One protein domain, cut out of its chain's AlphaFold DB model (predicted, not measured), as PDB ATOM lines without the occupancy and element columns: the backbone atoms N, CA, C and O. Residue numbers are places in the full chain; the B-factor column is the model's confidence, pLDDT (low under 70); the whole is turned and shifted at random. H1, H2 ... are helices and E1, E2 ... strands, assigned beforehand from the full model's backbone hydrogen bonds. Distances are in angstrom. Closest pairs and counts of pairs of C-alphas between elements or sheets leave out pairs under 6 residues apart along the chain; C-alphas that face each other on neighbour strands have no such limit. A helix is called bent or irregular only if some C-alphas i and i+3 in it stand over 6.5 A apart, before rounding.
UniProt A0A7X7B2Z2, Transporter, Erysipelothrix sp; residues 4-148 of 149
ATOM      1  N   ARG A   4     -66.294 -23.224 -46.204       79.56
ATOM      2  CA  ARG A   4     -65.403 -24.326 -46.604       79.56
ATOM      3  C   ARG A   4     -64.144 -23.854 -47.339       79.56
ATOM      4  O   ARG A   4     -63.055 -24.280 -46.986       79.56
ATOM      5  N   VAL A   5     -64.277 -22.941 -48.302       83.06
ATOM      6  CA  VAL A   5     -63.142 -22.420 -49.088       83.06
ATOM      7  C   VAL A   5     -62.207 -21.592 -48.206       83.06
ATOM      8  O   VAL A   5     -60.990 -21.715 -48.306       83.06
ATOM      9  N   LYS A   6     -62.770 -20.802 -47.282       82.56
ATOM     10  CA  LYS A   6     -61.985 -20.017 -46.320       82.56
ATOM     11  C   LYS A   6     -61.152 -20.913 -45.393       82.56
ATOM     12  O   LYS A   6     -59.994 -20.602 -45.151       82.56
ATOM     13  N   ASN A   7     -61.712 -22.031 -44.926       84.25
ATOM     14  CA  ASN A   7     -60.990 -22.973 -44.065       84.25
ATOM     15  C   ASN A   7     -59.891 -23.742 -44.816       84.25
ATOM     16  O   ASN A   7     -58.836 -23.987 -44.244       84.25
ATOM     17  N   ILE A   8     -60.105 -24.086 -46.090       88.00
ATOM     18  CA  ILE A   8     -59.074 -24.738 -46.916       88.00
ATOM     19  C   ILE A   8     -57.885 -23.796 -47.135       88.00
ATOM     20  O   ILE A   8     -56.744 -24.197 -46.921       88.00
ATOM     21  N   LEU A   9     -58.147 -22.533 -47.491       87.81
ATOM     22  CA  LEU A   9     -57.102 -21.517 -47.652       87.81
ATOM     23  C   LEU A   9     -56.348 -21.254 -46.344       87.81
ATOM     24  O   LEU A   9     -55.126 -21.141 -46.361       87.81
ATOM     25  N   LEU A  10     -57.064 -21.201 -45.215       90.06
ATOM     26  CA  LEU A  10     -56.452 -21.039 -43.899       90.06
ATOM     27  C   LEU A  10     -55.518 -22.211 -43.568       90.06
ATOM     28  O   LEU A  10     -54.395 -21.978 -43.139       90.06
ATOM     29  N   ASN A  11     -55.948 -23.452 -43.812       90.88
ATOM     30  CA  ASN A  11     -55.122 -24.634 -43.568       90.88
ATOM     31  C   ASN A  11     -53.899 -24.689 -44.493       90.88
ATOM     32  O   ASN A  11     -52.807 -24.983 -44.021       90.88
ATOM     33  N   MET A  12     -54.052 -24.364 -45.782       90.50
ATOM     34  CA  MET A  12     -52.914 -24.269 -46.708       90.50
ATOM     35  C   MET A  12     -51.903 -23.215 -46.261       90.50
ATOM     36  O   MET A  12     -50.703 -23.473 -46.271       90.50
ATOM     37  N   PHE A  13     -52.385 -22.043 -45.843       93.62
ATOM     38  CA  PHE A  13     -51.525 -20.993 -45.310       93.62
ATOM     39  C   PHE A  13     -50.797 -21.463 -44.047       93.62
ATOM     40  O   PHE A  13     -49.594 -21.259 -43.927       93.62
ATOM     41  N   LEU A  14     -51.493 -22.159 -43.142       92.88
ATOM     42  CA  LEU A  14     -50.895 -22.695 -41.921       92.88
ATOM     43  C   LEU A  14     -49.790 -23.719 -42.221       92.88
ATOM     44  O   LEU A  14     -48.721 -23.654 -41.625       92.88
ATOM     45  N   ILE A  15     -50.026 -24.627 -43.173       94.00
ATOM     46  CA  ILE A  15     -49.027 -25.607 -43.625       94.00
ATOM     47  C   ILE A  15     -47.804 -24.891 -44.202       94.00
ATOM     48  O   ILE A  15     -46.675 -25.241 -43.871       94.00
ATOM     49  N   LEU A  16     -48.015 -23.859 -45.021       94.31
ATOM     50  CA  LEU A  16     -46.929 -23.086 -45.621       94.31
ATOM     51  C   LEU A  16     -46.099 -22.357 -44.556       94.31
ATOM     52  O   LEU A  16     -44.873 -22.371 -44.626       94.31
ATOM     53  N   VAL A  17     -46.746 -21.793 -43.532       94.44
ATOM     54  CA  VAL A  17     -46.064 -21.184 -42.380       94.44
ATOM     55  C   VAL A  17     -45.246 -22.220 -41.607       94.44
ATOM     56  O   VAL A  17     -44.101 -21.945 -41.262       94.44
ATOM     57  N   ILE A  18     -45.786 -23.420 -41.372       93.50
ATOM     58  CA  ILE A  18     -45.055 -24.500 -40.692       93.50
ATOM     59  C   ILE A  18     -43.817 -24.911 -41.500       93.50
ATOM     60  O   ILE A  18     -42.729 -24.998 -40.936       93.50
ATOM     61  N   ILE A  19     -43.953 -25.103 -42.817       93.31
ATOM     62  CA  ILE A  19     -42.823 -25.429 -43.704       93.31
ATOM     63  C   ILE A  19     -41.766 -24.318 -43.665       93.31
ATOM     64  O   ILE A  19     -40.575 -24.604 -43.566       93.31
ATOM     65  N   PHE A  20     -42.189 -23.053 -43.698       91.81
ATOM     66  CA  PHE A  20     -41.281 -21.911 -43.632       91.81
ATOM     67  C   PHE A  20     -40.510 -21.857 -42.305       91.81
ATOM     68  O   PHE A  20     -39.300 -21.640 -42.300       91.81
ATOM     69  N   ILE A  21     -41.182 -22.116 -41.182       90.44
ATOM     70  CA  ILE A  21     -40.542 -22.186 -39.864       90.44
ATOM     71  C   ILE A  21     -39.520 -23.330 -39.824       90.44
ATOM     72  O   ILE A  21     -38.390 -23.112 -39.394       90.44
ATOM     73  N   LEU A  22     -39.873 -24.523 -40.316       88.50
ATOM     74  CA  LEU A  22     -38.952 -25.664 -40.378       88.50
ATOM     75  C   LEU A  22     -37.702 -25.358 -41.218       88.50
ATOM     76  O   LEU A  22     -36.598 -25.717 -40.816       88.50
ATOM     77  N   LEU A  23     -37.857 -24.644 -42.337       85.06
ATOM     78  CA  LEU A  23     -36.735 -24.177 -43.158       85.06
ATOM     79  C   LEU A  23     -35.805 -23.229 -42.392       85.06
ATOM     80  O   LEU A  23     -34.588 -23.392 -42.452       85.06
ATOM     81  N   LEU A  24     -36.356 -22.268 -41.644       84.38
ATOM     82  CA  LEU A  24     -35.549 -21.356 -40.827       84.38
ATOM     83  C   LEU A  24     -34.774 -22.100 -39.733       84.38
ATOM     84  O   LEU A  24     -33.592 -21.824 -39.529       84.38
ATOM     85  N   PHE A  25     -35.411 -23.069 -39.069       80.62
ATOM     86  CA  PHE A  25     -34.741 -23.919 -38.085       80.62
ATOM     87  C   PHE A  25     -33.617 -24.741 -38.716       80.62
ATOM     88  O   PHE A  25     -32.524 -24.786 -38.163       80.62
ATOM     89  N   HIS A  26     -33.849 -25.336 -39.885       75.19
ATOM     90  CA  HIS A  26     -32.833 -26.108 -40.597       75.19
ATOM     91  C   HIS A  26     -31.594 -25.262 -40.935       75.19
ATOM     92  O   HIS A  26     -30.468 -25.664 -40.645       75.19
ATOM     93  N   VAL A  27     -31.793 -24.054 -41.478       72.88
ATOM     94  CA  VAL A  27     -30.690 -23.137 -41.808       72.88
ATOM     95  C   VAL A  27     -29.944 -22.677 -40.550       72.88
ATOM     96  O   VAL A  27     -28.717 -22.644 -40.549       72.88
ATOM     97  N   GLY A  28     -30.662 -22.344 -39.474       67.25
ATOM     98  CA  GLY A  28     -30.049 -21.860 -38.235       67.25
ATOM     99  C   GLY A  28     -29.293 -22.937 -37.454       67.25
ATOM    100  O   GLY A  28     -28.188 -22.680 -36.986       67.25
ATOM    101  N   PHE A  29     -29.863 -24.138 -37.325       65.25
ATOM    102  CA  PHE A  29     -29.305 -25.193 -36.475       65.25
ATOM    103  C   PHE A  29     -28.281 -26.086 -37.174       65.25
ATOM    104  O   PHE A  29     -27.394 -26.589 -36.497       65.25
ATOM    105  N   ILE A  30     -28.385 -26.299 -38.491       62.19
ATOM    106  CA  ILE A  30     -27.488 -27.222 -39.208       62.19
ATOM    107  C   ILE A  30     -26.433 -26.453 -40.003       62.19
ATOM    108  O   ILE A  30     -25.242 -26.712 -39.867       62.19
ATOM    109  N   ALA A  31     -26.843 -25.463 -40.800       59.59
ATOM    110  CA  ALA A  31     -25.901 -24.732 -41.651       59.59
ATOM    111  C   ALA A  31     -25.104 -23.654 -40.896       59.59
ATOM    112  O   ALA A  31     -24.002 -23.310 -41.313       59.59
ATOM    113  N   GLY A  32     -25.646 -23.109 -39.803       62.97
ATOM    114  CA  GLY A  32     -24.976 -22.091 -38.987       62.97
ATOM    115  C   GLY A  32     -23.652 -22.576 -38.380       62.97
ATOM    116  O   GLY A  32     -22.618 -21.981 -38.681       62.97
ATOM    117  N   PRO A  33     -23.657 -23.657 -37.574       65.75
ATOM    118  CA  PRO A  33     -22.445 -24.177 -36.940       65.75
ATOM    119  C   PRO A  33     -21.367 -24.600 -37.944       65.75
ATOM    120  O   PRO A  33     -20.212 -24.223 -37.781       65.75
ATOM    121  N   ASN A  34     -21.742 -25.291 -39.027       66.69
ATOM    122  CA  ASN A  34     -20.781 -25.720 -40.049       66.69
ATOM    123  C   ASN A  34     -20.082 -24.529 -40.714       66.69
ATOM    124  O   ASN A  34     -18.866 -24.528 -40.841       66.69
ATOM    125  N   ARG A  35     -20.826 -23.468 -41.051       66.25
ATOM    126  CA  ARG A  35     -20.237 -22.242 -41.614       66.25
ATOM    127  C   ARG A  35     -19.340 -21.501 -40.632       66.25
ATOM    128  O   ARG A  35     -18.386 -20.856 -41.054       66.25
ATOM    129  N   ALA A  36     -19.664 -21.540 -39.340       66.19
ATOM    130  CA  ALA A  36     -18.809 -20.950 -38.320       66.19
ATOM    131  C   ALA A  36     -17.469 -21.695 -38.239       66.19
ATOM    132  O   ALA A  36     -16.432 -21.041 -38.209       66.19
ATOM    133  N   HIS A  37     -17.490 -23.030 -38.299       74.31
ATOM    134  CA  HIS A  37     -16.274 -23.841 -38.357       74.31
ATOM    135  C   HIS A  37     -15.477 -23.606 -39.642       74.31
ATOM    136  O   HIS A  37     -14.286 -23.349 -39.559       74.31
ATOM    137  N   GLU A  38     -16.125 -23.576 -40.810       78.06
ATOM    138  CA  GLU A  38     -15.458 -23.252 -42.081       78.06
ATOM    139  C   GLU A  38     -14.776 -21.873 -42.045       78.06
ATOM    140  O   GLU A  38     -13.664 -21.706 -42.546       78.06
ATOM    141  N   HIS A  39     -15.432 -20.875 -41.444       82.69
ATOM    142  CA  HIS A  39     -14.853 -19.544 -41.293       82.69
ATOM    143  C   HIS A  39     -13.662 -19.542 -40.332       82.69
ATOM    144  O   HIS A  39     -12.645 -18.918 -40.623       82.69
ATOM    145  N   GLU A  40     -13.779 -20.234 -39.202       86.62
ATOM    146  CA  GLU A  40     -12.699 -20.354 -38.226       86.62
ATOM    147  C   GLU A  40     -11.482 -21.080 -38.822       86.62
ATOM    148  O   GLU A  40     -10.355 -20.600 -38.708       86.62
ATOM    149  N   ASP A  41     -11.712 -22.174 -39.544       90.12
ATOM    150  CA  ASP A  41     -10.670 -22.946 -40.213       90.12
ATOM    151  C   ASP A  41      -9.943 -22.106 -41.273       90.12
ATOM    152  O   ASP A  41      -8.713 -22.131 -41.347       90.12
ATOM    153  N   HIS A  42     -10.676 -21.285 -42.035       90.38
ATOM    154  CA  HIS A  42     -10.075 -20.337 -42.977       90.38
ATOM    155  C   HIS A  42      -9.149 -19.335 -42.279       90.38
ATOM    156  O   HIS A  42      -8.071 -19.041 -42.790       90.38
ATOM    157  N   LEU A  43      -9.536 -18.815 -41.109       93.31
ATOM    158  CA  LEU A  43      -8.713 -17.860 -40.364       93.31
ATOM    159  C   LEU A  43      -7.397 -18.486 -39.886       93.31
ATOM    160  O   LEU A  43      -6.363 -17.824 -39.935       93.31
ATOM    161  N   TYR A  44      -7.407 -19.750 -39.454       94.69
ATOM    162  CA  TYR A  44      -6.172 -20.439 -39.063       94.69
ATOM    163  C   TYR A  44      -5.256 -20.710 -40.256       94.69
ATOM    164  O   TYR A  44      -4.045 -20.517 -40.151       94.69
ATOM    165  N   VAL A  45      -5.822 -21.108 -41.398       94.94
ATOM    166  CA  VAL A  45      -5.053 -21.306 -42.635       94.94
ATOM    167  C   VAL A  45      -4.444 -19.987 -43.116       94.94
ATOM    168  O   VAL A  45      -3.254 -19.948 -43.412       94.94
ATOM    169  N   GLU A  46      -5.205 -18.892 -43.107       94.75
ATOM    170  CA  GLU A  46      -4.724 -17.556 -43.490       94.75
ATOM    171  C   GLU A  46      -3.643 -17.028 -42.525       94.75
ATOM    172  O   GLU A  46      -2.654 -16.407 -42.933       94.75
ATOM    173  N   ALA A  47      -3.788 -17.306 -41.227       95.19
ATOM    174  CA  ALA A  47      -2.774 -16.969 -40.235       95.19
ATOM    175  C   ALA A  47      -1.472 -17.753 -40.471       95.19
ATOM    176  O   ALA A  47      -0.388 -17.165 -40.421       95.19
ATOM    177  N   PHE A  48      -1.573 -19.047 -40.786       96.19
ATOM    178  CA  PHE A  48      -0.432 -19.882 -41.159       96.19
ATOM    179  C   PHE A  48       0.244 -19.388 -42.450       96.19
ATOM    180  O   PHE A  48       1.470 -19.258 -42.485       96.19
ATOM    181  N   GLU A  49      -0.537 -19.027 -43.474       95.38
ATOM    182  CA  GLU A  49      -0.036 -18.396 -44.706       95.38
ATOM    183  C   GLU A  49       0.799 -17.161 -44.410       95.38
ATOM    184  O   GLU A  49       1.954 -17.053 -44.829       95.38
ATOM    185  N   THR A  50       0.223 -16.253 -43.627       95.31
ATOM    186  CA  THR A  50       0.842 -14.976 -43.287       95.31
ATOM    187  C   THR A  50       2.116 -15.174 -42.468       95.31
ATOM    188  O   THR A  50       3.133 -14.533 -42.732       95.31
ATOM    189  N   GLN A  51       2.095 -16.078 -41.484       95.94
ATOM    190  CA  GLN A  51       3.242 -16.348 -40.614       95.94
ATOM    191  C   GLN A  51       4.427 -16.955 -41.376       95.94
ATOM    192  O   GLN A  51       5.581 -16.652 -41.060       95.94
ATOM    193  N   HIS A  52       4.156 -17.792 -42.380       93.56
ATOM    194  CA  HIS A  52       5.178 -18.525 -43.127       93.56
ATOM    195  C   HIS A  52       5.469 -17.951 -44.523       93.56
ATOM    196  O   HIS A  52       6.307 -18.505 -45.235       93.56
ATOM    197  N   ASN A  53       4.858 -16.818 -44.888       93.75
ATOM    198  CA  ASN A  53       4.933 -16.203 -46.220       93.75
ATOM    199  C   ASN A  53       4.582 -17.197 -47.344       93.75
ATOM    200  O   ASN A  53       5.291 -17.296 -48.348       93.75
ATOM    201  N   LEU A  54       3.514 -17.965 -47.138       93.81
ATOM    202  CA  LEU A  54       2.958 -18.880 -48.132       93.81
ATOM    203  C   LEU A  54       1.771 -18.207 -48.824       93.81
ATOM    204  O   LEU A  54       1.101 -17.363 -48.236       93.81
ATOM    205  N   GLU A  55       1.500 -18.593 -50.068       91.62
ATOM    206  CA  GLU A  55       0.363 -18.074 -50.827       91.62
ATOM    207  C   GLU A  55      -0.432 -19.225 -51.445       91.62
ATOM    208  O   GLU A  55       0.143 -20.077 -52.129       91.62
ATOM    209  N   ASN A  56      -1.757 -19.187 -51.304       89.38
ATOM    210  CA  ASN A  56      -2.700 -20.124 -51.915       89.38
ATOM    211  C   ASN A  56      -2.572 -21.568 -51.393       89.38
ATOM    212  O   ASN A  56      -2.649 -22.522 -52.178       89.38
ATOM    213  N   VAL A  57      -2.386 -21.760 -50.083       94.19
ATOM    214  CA  VAL A  57      -2.541 -23.101 -49.499       94.19
ATOM    215  C   VAL A  57      -3.998 -23.536 -49.550       94.19
ATOM    216  O   VAL A  57      -4.934 -22.772 -49.343       94.19
ATOM    217  N   THR A  58      -4.188 -24.819 -49.826       94.88
ATOM    218  CA  THR A  58      -5.502 -25.461 -49.819       94.88
ATOM    219  C   THR A  58      -5.627 -26.322 -48.573       94.88
ATOM    220  O   THR A  58      -4.796 -27.205 -48.368       94.88
ATOM    221  N   LEU A  59      -6.661 -26.104 -47.760       95.31
ATOM    222  CA  LEU A  59      -6.985 -26.995 -46.645       95.31
ATOM    223  C   LEU A  59      -7.387 -28.374 -47.182       95.31
ATOM    224  O   LEU A  59      -8.299 -28.480 -47.999       95.31
ATOM    225  N   LEU A  60      -6.683 -29.416 -46.740       94.31
ATOM    226  CA  LEU A  60      -6.978 -30.808 -47.073       94.31
ATOM    227  C   LEU A  60      -7.833 -31.464 -46.000       94.31
ATOM    228  O   LEU A  60      -8.809 -32.128 -46.330       94.31
ATOM    229  N   ASN A  61      -7.451 -31.306 -44.731       94.00
ATOM    230  CA  ASN A  61      -8.224 -31.842 -43.623       94.00
ATOM    231  C   ASN A  61      -8.003 -31.053 -42.331       94.00
ATOM    232  O   ASN A  61      -6.938 -30.467 -42.118       94.00
ATOM    233  N   ARG A  62      -9.002 -31.105 -41.453       93.81
ATOM    234  CA  ARG A  62      -8.899 -30.729 -40.045       93.81
ATOM    235  C   ARG A  62      -9.017 -32.003 -39.218       93.81
ATOM    236  O   ARG A  62      -9.987 -32.737 -39.356       93.81
ATOM    237  N   PHE A  63      -8.045 -32.245 -38.353       91.25
ATOM    238  CA  PHE A  63      -7.941 -33.471 -37.575       91.25
ATOM    239  C   PHE A  63      -7.800 -33.136 -36.092       91.25
ATOM    240  O   PHE A  63      -7.040 -32.239 -35.737       91.25
ATOM    241  N   SER A  64      -8.536 -33.821 -35.219       89.25
ATOM    242  CA  SER A  64      -8.506 -33.561 -33.777       89.25
ATOM    243  C   SER A  64      -8.216 -34.849 -33.024       89.25
ATOM    244  O   SER A  64      -8.964 -35.815 -33.150       89.25
ATOM    245  N   LEU A  65      -7.126 -34.854 -32.253       83.88
ATOM    246  CA  LEU A  65      -6.721 -35.996 -31.432       83.88
ATOM    247  C   LEU A  65      -6.361 -35.541 -30.012       83.88
ATOM    248  O   LEU A  65      -7.194 -35.603 -29.111       83.88
ATOM    249  N   ASP A  66      -5.134 -35.065 -29.810       87.38
ATOM    250  CA  ASP A  66      -4.643 -34.423 -28.587       87.38
ATOM    251  C   ASP A  66      -4.672 -32.887 -28.684       87.38
ATOM    252  O   ASP A  66      -4.964 -32.211 -27.697       87.38
ATOM    253  N   ASP A  67      -4.443 -32.353 -29.883       89.19
ATOM    254  CA  ASP A  67      -4.690 -30.961 -30.276       89.19
ATOM    255  C   ASP A  67      -5.539 -30.935 -31.568       89.19
ATOM    256  O   ASP A  67      -5.844 -31.977 -32.162       89.19
ATOM    257  N   THR A  68      -5.957 -29.747 -32.006       92.81
ATOM    258  CA  THR A  68      -6.529 -29.556 -33.343       92.81
ATOM    259  C   THR A  68      -5.403 -29.271 -34.327       92.81
ATOM    260  O   THR A  68      -4.672 -28.288 -34.193       92.81
ATOM    261  N   TYR A  69      -5.294 -30.118 -35.343       95.31
ATOM    262  CA  TYR A  69      -4.330 -30.011 -36.423       95.31
ATOM    263  C   TYR A  69      -5.016 -29.682 -37.742       95.31
ATOM    264  O   TYR A  69      -6.108 -30.161 -38.053       95.31
ATOM    265  N   TYR A  70      -4.326 -28.889 -38.543       96.44
ATOM    266  CA  TYR A  70      -4.722 -28.491 -39.879       96.44
ATOM    267  C   TYR A  70      -3.701 -29.028 -40.860       96.44
ATOM    268  O   TYR A  70      -2.500 -28.848 -40.666       96.44
ATOM    269  N   ILE A  71      -4.177 -29.682 -41.912       96.94
ATOM    270  CA  ILE A  71      -3.339 -30.267 -42.952       96.94
ATOM    271  C   ILE A  71      -3.639 -29.512 -44.234       96.94
ATOM    272  O   ILE A  71      -4.772 -29.517 -44.715       96.94
ATOM    273  N   VAL A  72      -2.633 -28.842 -44.780       97.06
ATOM    274  CA  VAL A  72      -2.761 -27.977 -45.953       97.06
ATOM    275  C   VAL A  72      -1.807 -28.408 -47.057       97.06
ATOM    276  O   VAL A  72      -0.774 -29.025 -46.811       97.06
ATOM    277  N   ARG A  73      -2.140 -28.059 -48.297       96.69
ATOM    278  CA  ARG A  73      -1.345 -28.357 -49.485       96.69
ATOM    279  C   ARG A  73      -0.886 -27.086 -50.173       96.69
ATOM    280  O   ARG A  73      -1.705 -26.212 -50.448       96.69
ATOM    281  N   LEU A  74       0.383 -27.059 -50.571       95.75
ATOM    282  CA  LEU A  74       0.940 -26.062 -51.481       95.75
ATOM    283  C   LEU A  74       1.707 -26.761 -52.608       95.75
ATOM    284  O   LEU A  74       2.843 -27.202 -52.447       95.75
ATOM    285  N   GLY A  75       1.080 -26.887 -53.778       93.25
ATOM    286  CA  GLY A  75       1.694 -27.543 -54.933       93.25
ATOM    287  C   GLY A  75       2.006 -29.025 -54.686       93.25
ATOM    288  O   GLY A  75       1.099 -29.867 -54.733       93.25
ATOM    289  N   ARG A  76       3.295 -29.337 -54.493       93.62
ATOM    290  CA  ARG A  76       3.817 -30.687 -54.199       93.62
ATOM    291  C   ARG A  76       4.085 -30.929 -52.721       93.62
ATOM    292  O   ARG A  76       4.428 -32.046 -52.372       93.62
ATOM    293  N   ASP A  77       3.912 -29.914 -51.891       95.62
ATOM    294  CA  ASP A  77       4.163 -29.999 -50.467       95.62
ATOM    295  C   ASP A  77       2.839 -30.130 -49.712       95.62
ATOM    296  O   ASP A  77       1.827 -29.519 -50.083       95.62
ATOM    297  N   MET A  78       2.869 -30.883 -48.623       95.75
ATOM    298  CA  MET A  78       1.879 -30.853 -47.559       95.75
ATOM    299  C   MET A  78       2.506 -30.289 -46.296       95.75
ATOM    300  O   MET A  78       3.659 -30.574 -45.979       95.75
ATOM    301  N   TYR A  79       1.722 -29.521 -45.559       96.69
ATOM    302  CA  TYR A  79       2.084 -29.020 -44.247       96.69
ATOM    303  C   TYR A  79       1.030 -29.477 -43.262       96.69
ATOM    304  O   TYR A  79      -0.157 -29.488 -43.591       96.69
ATOM    305  N   TRP A  80       1.454 -29.810 -42.055       96.62
ATOM    306  CA  TRP A  80       0.545 -29.839 -40.922       96.62
ATOM    307  C   TRP A  80       0.942 -28.752 -39.943       96.62
ATOM    308  O   TRP A  80       2.127 -28.464 -39.804       96.62
ATOM    309  N   PHE A  81      -0.029 -28.157 -39.263       96.94
ATOM    310  CA  PHE A  81       0.209 -27.235 -38.161       96.94
ATOM    311  C   PHE A  81      -0.863 -27.401 -37.090       96.94
ATOM    312  O   PHE A  81      -1.983 -27.816 -37.385       96.94
ATOM    313  N   ASN A  82      -0.531 -27.099 -35.840       95.81
ATOM    314  CA  ASN A  82      -1.519 -27.105 -34.765       95.81
ATOM    315  C   ASN A  82      -2.235 -25.753 -34.648       95.81
ATOM    316  O   ASN A  82      -1.713 -24.719 -35.059       95.81
ATOM    317  N   GLN A  83      -3.412 -25.738 -34.029       93.75
ATOM    318  CA  GLN A  83      -4.244 -24.542 -33.869       93.75
ATOM    319  C   GLN A  83      -3.520 -23.377 -33.165       93.75
ATOM    320  O   GLN A  83      -3.802 -22.212 -33.438       93.75
ATOM    321  N   ALA A  84      -2.555 -23.671 -32.285       93.62
ATOM    322  CA  ALA A  84      -1.736 -22.654 -31.624       93.62
ATOM    323  C   ALA A  84      -0.634 -22.045 -32.517       93.62
ATOM    324  O   ALA A  84       0.075 -21.146 -32.060       93.62
ATOM    325  N   LEU A  85      -0.464 -22.533 -33.753       94.06
ATOM    326  CA  LEU A  85       0.513 -22.078 -34.755       94.06
ATOM    327  C   LEU A  85       1.975 -22.111 -34.276       94.06
ATOM    328  O   LEU A  85       2.835 -21.381 -34.779       94.06
ATOM    329  N   ASN A  86       2.273 -22.944 -33.278       94.06
ATOM    330  CA  ASN A  86       3.605 -23.057 -32.682       94.06
ATOM    331  C   ASN A  86       4.337 -24.340 -33.094       94.06
ATOM    332  O   ASN A  86       5.542 -24.452 -32.865       94.06
ATOM    333  N   GLN A  87       3.625 -25.292 -33.693       95.00
ATOM    334  CA  GLN A  87       4.169 -26.522 -34.239       95.00
ATOM    335  C   GLN A  87       3.651 -26.704 -35.654       95.00
ATOM    336  O   GLN A  87       2.461 -26.538 -35.920       95.00
ATOM    337  N   PHE A  88       4.564 -27.056 -36.547       95.62
ATOM    338  CA  PHE A  88       4.251 -27.431 -37.910       95.62
ATOM    339  C   PHE A  88       5.375 -28.310 -38.454       95.62
ATOM    340  O   PHE A  88       6.503 -28.257 -37.953       95.62
ATOM    341  N   ASP A  89       5.076 -29.078 -39.490       96.50
ATOM    342  CA  ASP A  89       6.094 -29.738 -40.300       96.50
ATOM    343  C   ASP A  89       5.646 -29.815 -41.759       96.50
ATOM    344  O   ASP A  89       4.499 -29.510 -42.101       96.50
ATOM    345  N   LYS A  90       6.577 -30.219 -42.616       95.25
ATOM    346  CA  LYS A  90       6.409 -30.328 -44.056       95.25
ATOM    347  C   LYS A  90       6.716 -31.750 -44.519       95.25
ATOM    348  O   LYS A  90       7.720 -32.332 -44.127       95.25
ATOM    349  N   THR A  91       5.913 -32.255 -45.447       95.38
ATOM    350  CA  THR A  91       6.190 -33.488 -46.189       95.38
ATOM    351  C   THR A  91       5.803 -33.342 -47.662       95.38
ATOM    352  O   THR A  91       5.184 -32.349 -48.055       95.38
ATOM    353  N   ASP A  92       6.179 -34.311 -48.488       96.00
ATOM    354  CA  ASP A  92       5.731 -34.377 -49.875       96.00
ATOM    355  C   ASP A  92       4.247 -34.771 -49.934       96.00
ATOM    356  O   ASP A  92       3.749 -35.581 -49.155       96.00
ATOM    357  N   TYR A  93       3.514 -34.190 -50.881       95.31
ATOM    358  CA  TYR A  93       2.104 -34.498 -51.082       95.31
ATOM    359  C   TYR A  93       1.933 -35.924 -51.613       95.31
ATOM    360  O   TYR A  93       2.334 -36.231 -52.740       95.31
ATOM    361  N   ILE A  94       1.248 -36.753 -50.831       94.69
ATOM    362  CA  ILE A  94       0.849 -38.110 -51.200       94.69
ATOM    363  C   ILE A  94      -0.678 -38.151 -51.209       94.69
ATOM    364  O   ILE A  94      -1.314 -37.816 -50.220       94.69
ATOM    365  N   ALA A  95      -1.272 -38.526 -52.342       94.19
ATOM    366  CA  ALA A  95      -2.724 -38.532 -52.512       94.19
ATOM    367  C   ALA A  95      -3.396 -39.697 -51.764       94.19
ATOM    368  O   ALA A  95      -2.852 -40.801 -51.739       94.19
ATOM    369  N   LEU A  96      -4.620 -39.481 -51.262       94.44
ATOM    370  CA  LEU A  96      -5.434 -40.515 -50.597       94.44
ATOM    371  C   LEU A  96      -5.658 -41.761 -51.469       94.44
ATOM    372  O   LEU A  96      -5.664 -42.874 -50.957       94.44
ATOM    373  N   ASP A  97      -5.732 -41.605 -52.793       94.25
ATOM    374  CA  ASP A  97      -5.900 -42.732 -53.720       94.25
ATOM    375  C   ASP A  97      -4.822 -43.820 -53.563       94.25
ATOM    376  O   ASP A  97      -5.061 -44.983 -53.883       94.25
ATOM    377  N   SER A  98      -3.640 -43.459 -53.045       93.62
ATOM    378  CA  SER A  98      -2.543 -44.399 -52.794       93.62
ATOM    379  C   SER A  98      -2.807 -45.383 -51.650       93.62
ATOM    380  O   SER A  98      -2.189 -46.445 -51.629       93.62
ATOM    381  N   VAL A  99      -3.721 -45.067 -50.724       95.44
ATOM    382  CA  VAL A  99      -3.998 -45.902 -49.546       95.44
ATOM    383  C   VAL A  99      -5.306 -46.687 -49.653       95.44
ATOM    384  O   VAL A  99      -5.520 -47.605 -48.868       95.44
ATOM    385  N   TYR A 100      -6.170 -46.401 -50.633       95.38
ATOM    386  CA  TYR A 100      -7.499 -47.027 -50.720       95.38
ATOM    387  C   TYR A 100      -7.471 -48.553 -50.845       95.38
ATOM    388  O   TYR A 100      -8.354 -49.220 -50.311       95.38
ATOM    389  N   GLU A 101      -6.472 -49.123 -51.525       95.12
ATOM    390  CA  GLU A 101      -6.332 -50.581 -51.605       95.12
ATOM    391  C   GLU A 101      -6.027 -51.177 -50.222       95.12
ATOM    392  O   GLU A 101      -6.712 -52.100 -49.781       95.12
ATOM    393  N   THR A 102      -5.067 -50.598 -49.496       94.06
ATOM    394  CA  THR A 102      -4.731 -51.003 -48.123       94.06
ATOM    395  C   THR A 102      -5.907 -50.784 -47.169       94.06
ATOM    396  O   THR A 102      -6.208 -51.664 -46.366       94.06
ATOM    397  N   ALA A 103      -6.616 -49.660 -47.286       94.00
ATOM    398  CA  ALA A 103      -7.802 -49.348 -46.492       94.00
ATOM    399  C   ALA A 103      -8.909 -50.393 -46.682       94.00
ATOM    400  O   ALA A 103      -9.432 -50.934 -45.707       94.00
ATOM    401  N   SER A 104      -9.190 -50.760 -47.934       94.31
ATOM    402  CA  SER A 104     -10.195 -51.770 -48.264       94.31
ATOM    403  C   SER A 104      -9.827 -53.154 -47.720       94.31
ATOM    404  O   SER A 104     -10.692 -53.867 -47.211       94.31
ATOM    405  N   LEU A 105      -8.539 -53.525 -47.746       93.31
ATOM    406  CA  LEU A 105      -8.051 -54.770 -47.135       93.31
ATOM    407  C   LEU A 105      -8.220 -54.788 -45.610       93.31
ATOM    408  O   LEU A 105      -8.439 -55.854 -45.035       93.31
ATOM    409  N   LEU A 106      -8.139 -53.621 -44.969       91.75
ATOM    410  CA  LEU A 106      -8.387 -53.437 -43.539       91.75
ATOM    411  C   LEU A 106      -9.881 -53.299 -43.201       91.75
ATOM    412  O   LEU A 106     -10.240 -53.292 -42.027       91.75
ATOM    413  N   GLY A 107     -10.755 -53.270 -44.210       92.75
ATOM    414  CA  GLY A 107     -12.204 -53.234 -44.041       92.75
ATOM    415  C   GLY A 107     -12.806 -51.836 -43.912       92.75
ATOM    416  O   GLY A 107     -13.929 -51.748 -43.420       92.75
ATOM    417  N   PHE A 108     -12.085 -50.802 -44.350       94.00
ATOM    418  CA  PHE A 108     -12.558 -49.419 -44.407       94.00
ATOM    419  C   PHE A 108     -13.020 -49.041 -45.816       94.00
ATOM    420  O   PHE A 108     -12.416 -49.457 -46.814       94.00
ATOM    421  N   ASP A 109     -14.065 -48.223 -45.887       94.00
ATOM    422  CA  ASP A 109     -14.532 -47.611 -47.129       94.00
ATOM    423  C   ASP A 109     -13.705 -46.353 -47.477       94.00
ATOM    424  O   ASP A 109     -12.967 -45.807 -46.658       94.00
ATOM    425  N   GLN A 110     -13.767 -45.891 -48.732       92.62
ATOM    426  CA  GLN A 110     -12.939 -44.761 -49.196       92.62
ATOM    427  C   GLN A 110     -13.269 -43.436 -48.495       92.62
ATOM    428  O   GLN A 110     -12.397 -42.585 -48.358       92.62
ATOM    429  N   ASP A 111     -14.519 -43.250 -48.077       92.44
ATOM    430  CA  ASP A 111     -14.999 -42.078 -47.341       92.44
ATOM    431  C   ASP A 111     -14.586 -42.076 -45.862       92.44
ATOM    432  O   ASP A 111     -14.644 -41.031 -45.217       92.44
ATOM    433  N   GLU A 112     -14.098 -43.207 -45.354       93.88
ATOM    434  CA  GLU A 112     -13.528 -43.350 -44.009       93.88
ATOM    435  C   GLU A 112     -12.022 -43.030 -43.971       93.88
ATOM    436  O   GLU A 112     -11.401 -43.061 -42.907       93.88
ATOM    437  N   VAL A 113     -11.419 -42.722 -45.124       95.56
ATOM    438  CA  VAL A 113      -9.993 -42.415 -45.258       95.56
ATOM    439  C   VAL A 113      -9.780 -40.907 -45.346       95.56
ATOM    440  O   VAL A 113     -10.245 -40.236 -46.266       95.56
ATOM    441  N   MET A 114      -8.978 -40.375 -44.431       95.81
ATOM    442  CA  MET A 114      -8.604 -38.964 -44.401       95.81
ATOM    443  C   MET A 114      -7.131 -38.775 -44.022       95.81
ATOM    444  O   MET A 114      -6.428 -39.723 -43.683       95.81
ATOM    445  N   TYR A 115      -6.631 -37.541 -44.085       96.75
ATOM    446  CA  TYR A 115      -5.307 -37.223 -43.540       96.75
ATOM    447  C   TYR A 115      -5.408 -36.945 -42.040       96.75
ATOM    448  O   TYR A 115      -6.319 -36.248 -41.606       96.75
ATOM    449  N   GLY A 116      -4.450 -37.416 -41.255       95.56
ATOM    450  CA  GLY A 116      -4.345 -37.124 -39.828       95.56
ATOM    451  C   GLY A 116      -2.948 -36.658 -39.445       95.56
ATOM    452  O   GLY A 116      -2.039 -36.611 -40.275       95.56
ATOM    453  N   VAL A 117      -2.776 -36.337 -38.166       95.38
ATOM    454  CA  VAL A 117      -1.463 -36.103 -37.560       95.38
ATOM    455  C   VAL A 117      -1.329 -37.018 -36.354       95.38
ATOM    456  O   VAL A 117      -2.182 -37.012 -35.470       95.38
ATOM    457  N   TYR A 118      -0.260 -37.804 -36.321       94.44
ATOM    458  CA  TYR A 118       0.073 -38.677 -35.203       94.44
ATOM    459  C   TYR A 118       1.574 -38.605 -34.940       94.44
ATOM    460  O   TYR A 118       2.366 -38.652 -35.876       94.44
ATOM    461  N   ASP A 119       1.961 -38.432 -33.674       92.38
ATOM    462  CA  ASP A 119       3.359 -38.270 -33.246       92.38
ATOM    463  C   ASP A 119       4.164 -37.274 -34.112       92.38
ATOM    464  O   ASP A 119       5.287 -37.534 -34.543       92.38
ATOM    465  N   LYS A 120       3.560 -36.106 -34.392       92.06
ATOM    466  CA  LYS A 120       4.140 -35.016 -35.210       92.06
ATOM    467  C   LYS A 120       4.439 -35.392 -36.667       92.06
ATOM    468  O   LYS A 120       5.254 -34.740 -37.316       92.06
ATOM    469  N   GLN A 121       3.769 -36.409 -37.196       94.00
ATOM    470  CA  GLN A 121       3.872 -36.824 -38.591       94.00
ATOM    471  C   GLN A 121       2.486 -36.897 -39.227       94.00
ATOM    472  O   GLN A 121       1.502 -37.216 -38.559       94.00
ATOM    473  N   ILE A 122       2.403 -36.608 -40.527       95.69
ATOM    474  CA  ILE A 122       1.159 -36.808 -41.274       95.69
ATOM    475  C   ILE A 122       0.970 -38.306 -41.502       95.69
ATOM    476  O   ILE A 122       1.890 -39.012 -41.918       95.69
ATOM    477  N   VAL A 123      -0.244 -38.769 -41.242       96.56
ATOM    478  CA  VAL A 123      -0.673 -40.159 -41.409       96.56
ATOM    479  C   VAL A 123      -1.910 -40.218 -42.292       96.56
ATOM    480  O   VAL A 123      -2.638 -39.232 -42.424       96.56
ATOM    481  N   PHE A 124      -2.182 -41.383 -42.867       97.25
ATOM    482  CA  PHE A 124      -3.538 -41.703 -43.295       97.25
ATOM    483  C   PHE A 124      -4.323 -42.154 -42.068       97.25
ATOM    484  O   PHE A 124      -3.918 -43.099 -41.394       97.25
ATOM    485  N   ALA A 125      -5.414 -41.462 -41.769       96.06
ATOM    486  CA  ALA A 125      -6.342 -41.818 -40.714       96.06
ATOM    487  C   ALA A 125      -7.541 -42.546 -41.322       96.06
ATOM    488  O   ALA A 125      -8.212 -42.008 -42.201       96.06
ATOM    489  N   LEU A 126      -7.767 -43.775 -40.865       95.62
ATOM    490  CA  LEU A 126      -8.896 -44.609 -41.233       95.62
ATOM    491  C   LEU A 126      -9.802 -44.706 -40.012       95.62
ATOM    492  O   LEU A 126      -9.403 -45.267 -38.987       95.62
ATOM    493  N   GLU A 127     -10.986 -44.121 -40.105       92.56
ATOM    494  CA  GLU A 127     -11.913 -44.001 -38.985       92.56
ATOM    495  C   GLU A 127     -13.288 -44.536 -39.374       92.56
ATOM    496  O   GLU A 127     -13.944 -44.011 -40.268       92.56
ATOM    497  N   SER A 128     -13.721 -45.568 -38.656       90.56
ATOM    498  CA  SER A 128     -15.067 -46.131 -38.721       90.56
ATOM    499  C   SER A 128     -15.721 -46.026 -37.344       90.56
ATOM    500  O   SER A 128     -15.059 -45.758 -36.340       90.56
ATOM    501  N   GLU A 129     -17.016 -46.331 -37.246       87.12
ATOM    502  CA  GLU A 129     -17.731 -46.318 -35.957       87.12
ATOM    503  C   GLU A 129     -17.121 -47.251 -34.886       87.12
ATOM    504  O   GLU A 129     -17.376 -47.073 -33.694       87.12
ATOM    505  N   LEU A 130     -16.349 -48.267 -35.291       87.56
ATOM    506  CA  LEU A 130     -15.866 -49.339 -34.409       87.56
ATOM    507  C   LEU A 130     -14.339 -49.427 -34.302       87.56
ATOM    508  O   LEU A 130     -13.832 -50.094 -33.395       87.56
ATOM    509  N   GLN A 131     -13.606 -48.810 -35.228       92.50
ATOM    510  CA  GLN A 131     -12.166 -48.995 -35.363       92.50
ATOM    511  C   GLN A 131     -11.497 -47.744 -35.927       92.50
ATOM    512  O   GLN A 131     -12.024 -47.102 -36.834       92.50
ATOM    513  N   PHE A 132     -10.302 -47.466 -35.411       92.06
ATOM    514  CA  PHE A 132      -9.416 -46.384 -35.812       92.06
ATOM    515  C   PHE A 132      -8.050 -46.980 -36.141       92.06
ATOM    516  O   PHE A 132      -7.442 -47.633 -35.291       92.06
ATOM    517  N   VAL A 133      -7.554 -46.750 -37.351       95.44
ATOM    518  CA  VAL A 133      -6.226 -47.197 -37.781       95.44
ATOM    519  C   VAL A 133      -5.490 -46.019 -38.394       95.44
ATOM    520  O   VAL A 133      -6.025 -45.341 -39.266       95.44
ATOM    521  N   TYR A 134      -4.254 -45.778 -37.963       96.12
ATOM    522  CA  TYR A 134      -3.376 -44.794 -38.587       96.12
ATOM    523  C   TYR A 134      -2.250 -45.504 -39.322       96.12
ATOM    524  O   TYR A 134      -1.554 -46.348 -38.751       96.12
ATOM    525  N   LEU A 135      -2.061 -45.135 -40.584       97.06
ATOM    526  CA  LEU A 135      -0.996 -45.648 -41.434       97.06
ATOM    527  C   LEU A 135       0.028 -44.550 -41.699       97.06
ATOM    528  O   LEU A 135      -0.327 -43.405 -41.989       97.06
ATOM    529  N   ASN A 136       1.308 -44.900 -41.645       95.69
ATOM    530  CA  ASN A 136       2.369 -44.003 -42.076       95.69
ATOM    531  C   ASN A 136       2.187 -43.650 -43.562       95.69
ATOM    532  O   ASN A 136       1.963 -44.532 -44.392       95.69
ATOM    533  N   ILE A 137       2.301 -42.363 -43.896       94.50
ATOM    534  CA  ILE A 137       1.970 -41.868 -45.237       94.50
ATOM    535  C   ILE A 137       2.921 -42.385 -46.335       94.50
ATOM    536  O   ILE A 137       2.518 -42.503 -47.489       94.50
ATOM    537  N   GLU A 138       4.164 -42.731 -45.988       91.81
ATOM    538  CA  GLU A 138       5.181 -43.184 -46.947       91.81
ATOM    539  C   GLU A 138       5.234 -44.711 -47.075       91.81
ATOM    540  O   GLU A 138       5.404 -45.247 -48.169       91.81
ATOM    541  N   THR A 139       5.120 -45.417 -45.950       93.69
ATOM    542  CA  THR A 139       5.337 -46.873 -45.873       93.69
ATOM    543  C   THR A 139       4.044 -47.678 -45.847       93.69
ATOM    544  O   THR A 139       4.077 -48.880 -46.097       93.69
ATOM    545  N   LEU A 140       2.910 -47.030 -45.556       94.06
ATOM    546  CA  LEU A 140       1.610 -47.661 -45.306       94.06
ATOM    547  C   LEU A 140       1.617 -48.653 -44.128       94.06
ATOM    548  O   LEU A 140       0.685 -49.442 -43.977       94.06
ATOM    549  N   GLU A 141       2.649 -48.616 -43.281       95.44
ATOM    550  CA  GLU A 141       2.709 -49.412 -42.059       95.44
ATOM    551  C   GLU A 141       1.743 -48.856 -41.008       95.44
ATOM    552  O   GLU A 141       1.602 -47.640 -40.855       95.44
ATOM    553  N   VAL A 142       1.093 -49.751 -40.261       95.19
ATOM    554  CA  VAL A 142       0.227 -49.379 -39.135       95.19
ATOM    555  C   VAL A 142       1.083 -48.790 -38.021       95.19
ATOM    556  O   VAL A 142       1.907 -49.486 -37.430       95.19
ATOM    557  N   VAL A 143       0.868 -47.512 -37.716       95.62
ATOM    558  CA  VAL A 143       1.546 -46.807 -36.613       95.62
ATOM    559  C   VAL A 143       0.682 -46.724 -35.361       95.62
ATOM    560  O   VAL A 143       1.200 -46.567 -34.257       95.62
ATOM    561  N   PHE A 144      -0.633 -46.856 -35.519       94.50
ATOM    562  CA  PHE A 144      -1.584 -46.889 -34.419       94.50
ATOM    563  C   PHE A 144      -2.835 -47.663 -34.825       94.50
ATOM    564  O   PHE A 144      -3.296 -47.560 -35.959       94.50
ATOM    565  N   GLU A 145      -3.398 -48.406 -33.880       94.00
ATOM    566  CA  GLU A 145      -4.668 -49.103 -34.042       94.00
ATOM    567  C   GLU A 145      -5.419 -49.100 -32.711       94.00
ATOM    568  O   GLU A 145      -4.851 -49.393 -31.652       94.00
ATOM    569  N   PHE A 146      -6.704 -48.763 -32.762       90.50
ATOM    570  CA  PHE A 146      -7.599 -48.799 -31.617       90.50
ATOM    571  C   PHE A 146      -9.003 -49.245 -32.029       90.50
ATOM    572  O   PHE A 146      -9.502 -48.893 -33.095       90.50
ATOM    573  N   GLY A 147      -9.666 -49.987 -31.144       83.44
ATOM    574  CA  GLY A 147     -10.922 -50.659 -31.464       83.44
ATOM    575  C   GLY A 147     -10.683 -51.995 -32.166       83.44
ATOM    576  O   GLY A 147      -9.552 -52.457 -32.294       83.44
ATOM    577  N   GLY A 148     -11.766 -52.660 -32.547       73.94
ATOM    578  CA  GLY A 148     -11.697 -53.975 -33.169       73.94
ATOM    579  C   GLY A 148     -13.067 -54.627 -33.294       73.94
ATOM    580  O   GLY A 148     -13.990 -54.319 -32.535       73.94
TER     581      GLY A 148
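Overview. This is residues 4 to 148 of the 149 residues of the protein "Transporter" of Erysipelothrix sp (UniProt A0A7X7B2Z2). A compact body of two small, strongly twisted sheets, E1 to E4 and E5 to E8, has one very long helix, H1, whose residues 4 to 40 stick far out of it. The second sheet meets the first edge-on, with E5 crossing E1 and E2, and the short helix H2 lies over E6. The printed part has 145 residues, with two named helices and eight named strands in the order H1 E1 E2 E3 E4 H2 E5 E6 E7 E8; the class is mixed, helices and strands. Both sheets are antiparallel, in the orders E1 E2 E3 E4 and E5 E6 E7 E8. The whole is only just loose, close to extended, with a radius of gyration of the C-alphas of 21.8 A and spans of 74 by 41 by 26 A.

Along the chain. E1 is residues 58 to 64, 18.2 A; E2, 68 to 74, 19.9 A; E3, 77 to 82, 16.9 A; E4, 88 to 92. E5 is residues 113 to 118; E6, 121 to 127, 17.3 A; E7, 131 to 136, 16.8 A; E8, 142 to 147, ending at C-alpha 147 (-10.922, -50.659, -31.464). H1, residues 4 to 52, runs 70.9 A from C-alpha 4 (-65.403, -24.326, -46.604) to C-alpha 52 (5.178, -18.525, -43.127). It has a kink of 30 degrees near residue 32 and is neither bent nor irregular, but only just: C-alphas 30 and 33 are 6.3 A apart. H2 is residues 100 to 105.

Arrangement. Each sheet is a meander, each strand the antiparallel neighbour of the one before. Within hydrogen-bond range are N 60 and O 71 of E1 and E2, 2.8 A; N 72 and O 79 of E2 and E3, 2.8 A; and N 78 and O 91 of E3 and E4, 2.8 A. The closest C-alphas of E1 and E5 are those of Phe 63 and Gly 116, 5.6 A apart. In the second sheet N 116 and O 123 of E5 and E6 are 2.8 A apart, N 126 and O 133 of E6 and E7 2.8 A, and N 134 and O 144 of E7 and E8 2.8 A. H2 is on this sheet, over E6, at a height over the sheet of 9.8 A; the C-alphas of Ala 103 and Leu 126, the closest of H2 and E6, are 7.2 A apart. H1 only grazes the first sheet, with its residues 41 to 48. In H2 every O i to N i+4 pair is within hydrogen-bond range, in H1 42 of 45.

Size, cuts and confidence. The C-alphas of Arg 4 and Thr 139, the two farthest apart, are 74.2 A apart. Without residues 4 to 40, which stand free, the body spans 41 by 26 by 20 A. The printed part has no cut and no long link. The mean pLDDT of the printed part is 90.6; residues 28 to 36 are under 70.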